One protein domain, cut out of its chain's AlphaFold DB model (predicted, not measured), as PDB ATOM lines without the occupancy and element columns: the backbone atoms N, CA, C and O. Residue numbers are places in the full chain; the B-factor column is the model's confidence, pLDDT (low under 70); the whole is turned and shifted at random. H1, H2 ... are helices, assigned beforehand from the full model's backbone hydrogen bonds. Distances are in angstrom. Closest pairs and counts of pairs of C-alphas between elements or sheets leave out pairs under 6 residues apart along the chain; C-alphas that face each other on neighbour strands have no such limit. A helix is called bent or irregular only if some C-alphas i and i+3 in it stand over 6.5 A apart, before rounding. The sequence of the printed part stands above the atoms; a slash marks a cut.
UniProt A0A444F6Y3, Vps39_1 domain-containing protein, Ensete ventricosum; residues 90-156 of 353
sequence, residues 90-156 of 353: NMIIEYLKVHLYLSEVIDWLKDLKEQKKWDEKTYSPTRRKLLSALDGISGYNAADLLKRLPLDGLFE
ATOM      1  N   ASN A  90     189.317 333.955 216.827       76.88
ATOM      2  CA  ASN A  90     190.325 334.173 217.867       76.88
ATOM      3  C   ASN A  90     189.723 334.462 219.250       76.88
ATOM      4  O   ASN A  90     190.345 334.115 220.244       76.88
ATOM      5  N   MET A  91     188.519 335.035 219.352       74.75
ATOM      6  CA  MET A  91     187.871 335.280 220.645       74.75
ATOM      7  C   MET A  91     187.514 333.990 221.388       74.75
ATOM      8  O   MET A  91     187.546 333.982 222.618       74.75
ATOM      9  N   ILE A  92     187.210 332.904 220.664       75.56
ATOM     10  CA  ILE A  92     186.988 331.575 221.255       75.56
ATOM     11  C   ILE A  92     188.289 331.104 221.902       75.56
ATOM     12  O   ILE A  92     188.305 330.673 223.054       75.56
ATOM     13  N   ILE A  93     189.395 331.252 221.171       78.75
ATOM     14  CA  ILE A  93     190.725 330.878 221.643       78.75
ATOM     15  C   ILE A  93     191.095 331.722 222.871       78.75
ATOM     16  O   ILE A  93     191.458 331.158 223.900       78.75
ATOM     17  N   GLU A  94     190.949 333.050 222.809       77.75
ATOM     18  CA  GLU A  94     191.214 333.952 223.942       77.75
ATOM     19  C   GLU A  94     190.380 333.593 225.179       77.75
ATOM     20  O   GLU A  94     190.901 333.572 226.292       77.75
ATOM     21  N   TYR A  95     189.104 333.248 224.997       77.19
ATOM     22  CA  TYR A  95     188.237 332.846 226.102       77.19
ATOM     23  C   TYR A  95     188.715 331.564 226.795       77.19
ATOM     24  O   TYR A  95     188.682 331.459 228.021       77.19
ATOM     25  N   LEU A  96     189.196 330.593 226.017       83.06
ATOM     26  CA  LEU A  96     189.648 329.303 226.530       83.06
ATOM     27  C   LEU A  96     191.055 329.351 227.141       83.06
ATOM     28  O   LEU A  96     191.339 328.570 228.050       83.06
ATOM     29  N   LYS A  97     191.928 330.264 226.688       86.81
ATOM     30  CA  LYS A  97     193.343 330.343 227.101       86.81
ATOM     31  C   LYS A  97     193.536 330.364 228.614       86.81
ATOM     32  O   LYS A  97     194.316 329.569 229.128       86.81
ATOM     33  N   VAL A  98     192.819 331.233 229.334       88.06
ATOM     34  CA  VAL A  98     192.979 331.369 230.795       88.06
ATOM     35  C   VAL A  98     192.635 330.063 231.507       88.06
ATOM     36  O   VAL A  98     193.376 329.617 232.379       88.06
ATOM     37  N   HIS A  99     191.540 329.415 231.106       86.19
ATOM     38  CA  HIS A  99     191.111 328.152 231.701       86.19
ATOM     39  C   HIS A  99     192.052 326.995 231.363       86.19
ATOM     40  O   HIS A  99     192.312 326.171 232.238       86.19
ATOM     41  N   LEU A 100     192.563 326.945 230.129       89.12
ATOM     42  CA  LEU A 100     193.520 325.938 229.680       89.12
ATOM     43  C   LEU A 100     194.844 326.061 230.439       89.12
ATOM     44  O   LEU A 100     195.277 325.095 231.064       89.12
ATOM     45  N   TYR A 101     195.443 327.257 230.445       92.75
ATOM     46  CA  TYR A 101     196.706 327.498 231.142       92.75
ATOM     47  C   TYR A 101     196.568 327.264 232.646       92.75
ATOM     48  O   TYR A 101     197.475 326.707 233.252       92.75
ATOM     49  N   LEU A 102     195.430 327.629 233.250       92.31
ATOM     50  CA  LEU A 102     195.190 327.360 234.665       92.31
ATOM     51  C   LEU A 102     195.145 325.858 234.965       92.31
ATOM     52  O   LEU A 102     195.752 325.427 235.939       92.31
ATOM     53  N   SER A 103     194.442 325.061 234.154       91.56
ATOM     54  CA  SER A 103     194.400 323.604 234.340       91.56
ATOM     55  C   SER A 103     195.798 322.989 234.255       91.56
ATOM     56  O   SER A 103     196.199 322.266 235.158       91.56
ATOM     57  N   GLU A 104     196.557 323.342 233.217       93.19
ATOM     58  CA  GLU A 104     197.903 322.806 232.993       93.19
ATOM     59  C   GLU A 104     198.880 323.206 234.113       93.19
ATOM     60  O   GLU A 104     199.658 322.381 234.580       93.19
ATOM     61  N   VAL A 105     198.809 324.449 234.604       95.50
ATOM     62  CA  VAL A 105     199.635 324.913 235.733       95.50
ATOM     63  C   VAL A 105     199.267 324.201 237.036       95.50
ATOM     64  O   VAL A 105     200.159 323.885 237.817       95.50
ATOM     65  N   ILE A 106     197.980 323.931 237.276       94.12
ATOM     66  CA  ILE A 106     197.533 323.188 238.461       94.12
ATOM     67  C   ILE A 106     198.042 321.746 238.426       94.12
ATOM     68  O   ILE A 106     198.486 321.246 239.456       94.12
ATOM     69  N   ASP A 107     197.984 321.075 237.278       93.44
ATOM     70  CA  ASP A 107     198.471 319.698 237.169       93.44
ATOM     71  C   ASP A 107     199.997 319.642 237.304       93.44
ATOM     72  O   ASP A 107     200.510 318.888 238.126       93.44
ATOM     73  N   TRP A 108     200.718 320.555 236.646       94.25
ATOM     74  CA  TRP A 108     202.165 320.709 236.830       94.25
ATOM     75  C   TRP A 108     202.558 320.988 238.292       94.25
ATOM     76  O   TRP A 108     203.563 320.472 238.785       94.25
ATOM     77  N   LEU A 109     201.762 321.781 239.015       93.44
ATOM     78  CA  LEU A 109     201.978 322.030 240.437       93.44
ATOM     79  C   LEU A 109     201.833 320.755 241.272       93.44
ATOM     80  O   LEU A 109     202.634 320.546 242.183       93.44
ATOM     81  N   LYS A 110     200.814 319.929 241.001       92.81
ATOM     82  CA  LYS A 110     200.613 318.662 241.722       92.81
ATOM     83  C   LYS A 110     201.839 317.770 241.565       92.81
ATOM     84  O   LYS A 110     202.388 317.343 242.577       92.81
ATOM     85  N   ASP A 111     202.331 317.614 240.337       93.75
ATOM     86  CA  ASP A 111     203.519 316.810 240.046       93.75
ATOM     87  C   ASP A 111     204.751 317.307 240.823       93.75
ATOM     88  O   ASP A 111     205.505 316.520 241.399       93.75
ATOM     89  N   LEU A 112     204.964 318.628 240.883       93.94
ATOM     90  CA  LEU A 112     206.086 319.207 241.630       93.94
ATOM     91  C   LEU A 112     205.937 319.077 243.146       93.94
ATOM     92  O   LEU A 112     206.941 318.884 243.841       93.94
ATOM     93  N   LYS A 113     204.711 319.186 243.667       92.44
ATOM     94  CA  LYS A 113     204.429 318.990 245.093       92.44
ATOM     95  C   LYS A 113     204.642 317.542 245.510       92.44
ATOM     96  O   LYS A 113     205.277 317.310 246.534       92.44
ATOM     97  N   GLU A 114     204.202 316.583 244.699       94.31
ATOM     98  CA  GLU A 114     204.466 315.156 244.920       94.31
ATOM     99  C   GLU A 114     205.969 314.860 244.939       94.31
ATOM    100  O   GLU A 114     206.458 314.122 245.794       94.31
ATOM    101  N   GLN A 115     206.732 315.516 244.062       94.75
ATOM    102  CA  GLN A 115     208.192 315.419 244.036       94.75
ATOM    103  C   GLN A 115     208.896 316.224 245.140       94.75
ATOM    104  O   GLN A 115     210.123 316.160 245.228       94.75
ATOM    105  N   LYS A 116     208.164 316.999 245.956       92.50
ATOM    106  CA  LYS A 116     208.706 317.945 246.951       92.50
ATOM    107  C   LYS A 116     209.709 318.952 246.365       92.50
ATOM    108  O   LYS A 116     210.626 319.394 247.049       92.50
ATOM    109  N   LYS A 117     209.543 319.308 245.089       92.81
ATOM    110  CA  LYS A 117     210.392 320.266 244.355       92.81
ATOM    111  C   LYS A 117     209.707 321.608 244.109       92.81
ATOM    112  O   LYS A 117     210.265 322.461 243.426       92.81
ATOM    113  N   TRP A 118     208.477 321.772 244.588       90.50
ATOM    114  CA  TRP A 118     207.730 323.008 244.408       90.50
ATOM    115  C   TRP A 118     208.378 324.167 245.174       90.50
ATOM    116  O   TRP A 118     208.565 324.085 246.384       90.50
ATOM    117  N   ASP A 119     208.636 325.257 244.456       90.19
ATOM    118  CA  ASP A 119     208.964 326.565 245.015       90.19
ATOM    119  C   ASP A 119     208.130 327.624 244.290       90.19
ATOM    120  O   ASP A 119     207.972 327.580 243.067       90.19
ATOM    121  N   GLU A 120     207.620 328.597 245.039       88.81
ATOM    122  CA  GLU A 120     206.768 329.670 244.532       88.81
ATOM    123  C   GLU A 120     207.491 330.529 243.487       88.81
ATOM    124  O   GLU A 120     206.848 331.054 242.580       88.81
ATOM    125  N   LYS A 121     208.825 330.606 243.543       89.06
ATOM    126  CA  LYS A 121     209.655 331.303 242.546       89.06
ATOM    127  C   LYS A 121     209.911 330.478 241.279       89.06
ATOM    128  O   LYS A 121     210.581 330.952 240.363       89.06
ATOM    129  N   THR A 122     209.392 329.252 241.189       91.19
ATOM    130  CA  THR A 122     209.539 328.407 239.999       91.19
ATOM    131  C   THR A 122     208.502 328.787 238.940       91.19
ATOM    132  O   THR A 122     207.290 328.709 239.162       91.19
ATOM    133  N   TYR A 123     208.972 329.153 237.742       91.19
ATOM    134  CA  TYR A 123     208.118 329.562 236.621       91.19
ATOM    135  C   TYR A 123     208.256 328.631 235.415       91.19
ATOM    136  O   TYR A 123     209.225 328.702 234.654       91.19
ATOM    137  N   SER A 124     207.228 327.819 235.161       93.12
ATOM    138  CA  SER A 124     207.103 327.106 233.887       93.12
ATOM    139  C   SER A 124     206.746 328.073 232.741       93.12
ATOM    140  O   SER A 124     206.195 329.159 232.972       93.12
ATOM    141  N   PRO A 125     207.029 327.716 231.473       94.56
ATOM    142  CA  PRO A 125     206.560 328.488 230.320       94.56
ATOM    143  C   PRO A 125     205.041 328.705 230.336       94.56
ATOM    144  O   PRO A 125     204.571 329.787 229.991       94.56
ATOM    145  N   THR A 126     204.276 327.705 230.779       91.75
ATOM    146  CA  THR A 126     202.814 327.778 230.881       91.75
ATOM    147  C   THR A 126     202.365 328.688 232.022       91.75
ATOM    148  O   THR A 126     201.451 329.481 231.820       91.75
ATOM    149  N   ARG A 127     203.057 328.693 233.173       95.25
ATOM    150  CA  ARG A 127     202.789 329.649 234.263       95.25
ATOM    151  C   ARG A 127     202.959 331.097 233.803       95.25
ATOM    152  O   ARG A 127     202.091 331.930 234.035       95.25
ATOM    153  N   ARG A 128     204.020 331.390 233.043       94.88
ATOM    154  CA  ARG A 128     204.221 332.724 232.440       94.88
ATOM    155  C   ARG A 128     203.112 333.094 231.452       94.88
ATOM    156  O   ARG A 128     202.646 334.232 231.453       94.88
ATOM    157  N   LYS A 129     202.658 332.140 230.630       94.06
ATOM    158  CA  LYS A 129     201.507 332.342 229.732       94.06
ATOM    159  C   LYS A 129     200.216 332.595 230.512       94.06
ATOM    160  O   LYS A 129     199.450 333.462 230.107       94.06
ATOM    161  N   LEU A 130     199.996 331.890 231.625       94.12
ATOM    162  CA  LEU A 130     198.859 332.116 232.514       94.12
ATOM    163  C   LEU A 130     198.883 333.537 233.078       94.12
ATOM    164  O   LEU A 130     197.894 334.240 232.926       94.12
ATOM    165  N   LEU A 131     200.000 333.983 233.653       93.38
ATOM    166  CA  LEU A 131     200.135 335.339 234.198       93.38
ATOM    167  C   LEU A 131     199.887 336.408 233.128       93.38
ATOM    168  O   LEU A 131     199.075 337.309 233.325       93.38
ATOM    169  N   SER A 132     200.482 336.248 231.942       92.19
ATOM    170  CA  SER A 132     200.233 337.147 230.809       92.19
ATOM    171  C   SER A 132     198.763 337.154 230.371       92.19
ATOM    172  O   SER A 132     198.221 338.213 230.057       92.19
ATOM    173  N   ALA A 133     198.096 335.998 230.377       89.81
ATOM    174  CA  ALA A 133     196.681 335.887 230.046       89.81
ATOM    175  C   ALA A 133     195.783 336.502 231.135       89.81
ATOM    176  O   ALA A 133     194.802 337.170 230.813       89.81
ATOM    177  N   LEU A 134     196.129 336.328 232.414       90.12
ATOM    178  CA  LEU A 134     195.441 336.947 233.548       90.12
ATOM    179  C   LEU A 134     195.615 338.471 233.577       90.12
ATOM    180  O   LEU A 134     194.762 339.168 234.112       90.12
ATOM    181  N   ASP A 135     196.674 339.019 232.989       86.50
ATOM    182  CA  ASP A 135     196.820 340.466 232.828       86.50
ATOM    183  C   ASP A 135     196.096 340.981 231.576       86.50
ATOM    184  O   ASP A 135     195.339 341.948 231.651       86.50
ATOM    185  N   GLY A 136     196.284 340.324 230.427       81.81
ATOM    186  CA  GLY A 136     195.836 340.835 229.127       81.81
ATOM    187  C   GLY A 136     194.395 340.494 228.745       81.81
ATOM    188  O   GLY A 136     193.744 341.269 228.044       81.81
ATOM    189  N   ILE A 137     193.868 339.350 229.188       81.75
ATOM    190  CA  ILE A 137     192.542 338.875 228.772       81.75
ATOM    191  C   ILE A 137     191.496 339.347 229.779       81.75
ATOM    192  O   ILE A 137     191.593 339.099 230.982       81.75
ATOM    193  N   SER A 138     190.464 340.035 229.297       71.81
ATOM    194  CA  SER A 138     189.313 340.466 230.104       71.81
ATOM    195  C   SER A 138     188.106 339.540 229.918       71.81
ATOM    196  O   SER A 138     187.970 338.906 228.870       71.81
ATOM    197  N   GLY A 139     187.199 339.502 230.898       69.38
ATOM    198  CA  GLY A 139     185.920 338.787 230.773       69.38
ATOM    199  C   GLY A 139     185.959 337.313 231.191       69.38
ATOM    200  O   GLY A 139     185.136 336.524 230.738       69.38
ATOM    201  N   TYR A 140     186.912 336.917 232.032       77.31
ATOM    202  CA  TYR A 140     186.807 335.675 232.800       77.31
ATOM    203  C   TYR A 140     186.242 335.970 234.193       77.31
ATOM    204  O   TYR A 140     186.486 337.043 234.752       77.31
ATOM    205  N   ASN A 141     185.528 335.011 234.786       78.81
ATOM    206  CA  ASN A 141     185.070 335.133 236.168       78.81
ATOM    207  C   ASN A 141     186.242 334.875 237.132       78.81
ATOM    208  O   ASN A 141     186.676 333.740 237.328       78.81
ATOM    209  N   ALA A 142     186.763 335.946 237.740       85.44
ATOM    210  CA  ALA A 142     187.895 335.860 238.658       85.44
ATOM    211  C   ALA A 142     187.585 335.049 239.929       85.44
ATOM    212  O   ALA A 142     188.462 334.340 240.421       85.44
ATOM    213  N   ALA A 143     186.346 335.101 240.429       84.06
ATOM    214  CA  ALA A 143     185.931 334.368 241.621       84.06
ATOM    215  C   ALA A 143     185.899 332.851 241.378       84.06
ATOM    216  O   ALA A 143     186.297 332.079 242.246       84.06
ATOM    217  N   ASP A 144     185.473 332.411 240.194       83.19
ATOM    218  CA  ASP A 144     185.443 330.987 239.850       83.19
ATOM    219  C   ASP A 144     186.841 330.420 239.601       83.19
ATOM    220  O   ASP A 144     187.140 329.305 240.031       83.19
ATOM    221  N   LEU A 145     187.731 331.197 238.977       87.88
ATOM    222  CA  LEU A 145     189.140 330.812 238.861       87.88
ATOM    223  C   LEU A 145     189.809 330.722 240.238       87.88
ATOM    224  O   LEU A 145     190.568 329.788 240.489       87.88
ATOM    225  N   LEU A 146     189.482 331.642 241.153       89.38
ATOM    226  CA  LEU A 146     190.040 331.668 242.504       89.38
ATOM    227  C   LEU A 146     189.686 330.403 243.302       89.38
ATOM    228  O   LEU A 146     190.528 329.905 244.044       89.38
ATOM    229  N   LYS A 147     188.481 329.843 243.115       88.25
ATOM    230  CA  LYS A 147     188.054 328.575 243.747       88.25
ATOM    231  C   LYS A 147     188.871 327.368 243.286       88.25
ATOM    232  O   LYS A 147     188.966 326.385 244.010       88.25
ATOM    233  N   ARG A 148     189.417 327.420 242.068       89.88
ATOM    234  CA  ARG A 148     190.234 326.343 241.496       89.88
ATOM    235  C   ARG A 148     191.691 326.416 241.941       89.88
ATOM    236  O   ARG A 148     192.394 325.417 241.820       89.88
ATOM    237  N   LEU A 149     192.151 327.578 242.412       90.56
ATOM    238  CA  LEU A 149     193.528 327.746 242.851       90.56
ATOM    239  C   LEU A 149     193.775 327.040 244.196       90.56
ATOM    240  O   LEU A 149     192.979 327.192 245.127       90.56
ATOM    241  N   PRO A 150     194.915 326.346 244.335       89.44
ATOM    242  CA  PRO A 150     195.364 325.784 245.603       89.44
ATOM    243  C   PRO A 150     195.623 326.898 246.620       89.44
ATOM    244  O   PRO A 150     195.889 328.048 246.261       89.44
ATOM    245  N   LEU A 151     195.515 326.574 247.906       83.69
ATOM    246  CA  LEU A 151     195.698 327.545 248.991       83.69
ATOM    247  C   LEU A 151     197.146 327.826 249.341       83.69
ATOM    248  O   LEU A 151     197.484 328.923 249.770       83.69
ATOM    249  N   ASP A 152     197.966 326.811 249.176       85.06
ATOM    250  CA  ASP A 152     199.349 326.713 249.601       85.06
ATOM    251  C   ASP A 152     200.286 326.836 248.386       85.06
ATOM    252  O   ASP A 152     201.258 326.095 248.246       85.06
ATOM    253  N   GLY A 153     199.944 327.716 247.441       89.06
ATOM    254  CA  GLY A 153     200.758 328.026 246.265       89.06
ATOM    255  C   GLY A 153     200.020 328.884 245.237       89.06
ATOM    256  O   GLY A 153     198.815 329.118 245.365       89.06
ATOM    257  N   LEU A 154     200.746 329.323 244.204       92.88
ATOM    258  CA  LEU A 154     200.230 330.194 243.134       92.88
ATOM    259  C   LEU A 154     199.693 331.522 243.693       92.88
ATOM    260  O   LEU A 154     198.579 331.971 243.388       92.88
ATOM    261  N   PHE A 155     200.472 332.134 244.588       93.25
ATOM    262  CA  PHE A 155     200.064 333.341 245.304       93.25
ATOM    263  C   PHE A 155     200.022 334.570 244.392       93.25
ATOM    264  O   PHE A 155     199.202 335.461 244.623       93.25
ATOM    265  N   GLU A 156     200.848 334.612 243.344       94.06
ATOM    266  CA  GLU A 156     200.843 335.693 242.351       94.06
ATOM    267  C   GLU A 156     199.538 335.688 241.545       94.06
ATOM    268  O   GLU A 156     198.820 336.689 241.491       94.06
TER     269      GLU A 156
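This is residues 90 to 156 of the 353 residues of the protein "Vps39_1 domain-containing protein" of Ensete ventricosum (UniProt A0A444F6Y3). One long helix, H1, runs most of the length of the domain, and a second helix, H2, folds back slantwise over residues 97 to 105 of it as a helical hairpin. A short third helix, H3, is near H1 and apart from H2, and residues 149 to 156 follow it to the end of the printed part. The printed part has 67 residues, with three named helices in the order H1, H2, H3 and no named strand, and its class is all helix. It is compact, with a radius of gyration of the C-alphas of 12.1 A, and elongated in outline, spanning 38 by 23 by 16 A.

H1, residues 90 to 114, has a kink of 33 degrees near residue 97 and is irregular, but only just: C-alphas 95 and 98 are 6.8 A apart. H2, residues 125 to 136, touches H1 at residues 97 to 105 of H1 alone. Their closest C-alphas, those of Tyr 101 and Leu 130, are 5.3 A apart. This hairpin has a steep tilt of 44 degrees, opposite ways. H3, residues 142 to 148, is close to H1 but not clearly touching, the closest C-alphas, His 99 and Leu 145, being 7.9 A apart. These two run the same way at a shallow tilt of 33 degrees, only just short of steep. H2 and H3 are apart. Every O i to N i+4 pair is within hydrogen-bond range in H2, against 19 of 21 in H1 and 2 of 3 in H3.

H1 begins at C-alpha 90, (190.325, 334.173, 217.867), and is 36.0 A long. H2 measures 16.4 A from C-alpha 125 to 136. H3, 10.2 A, ends at C-alpha 148, (190.234, 326.343, 241.496).

The C-alphas farthest apart, Asn 90 and Lys 116, are 38.0 A apart. The printed part has no cut; the link from H1 to H2 is short and that from H2 to H3 tight. Mean pLDDT of the printed part is 88.4, with residue 139 under 70.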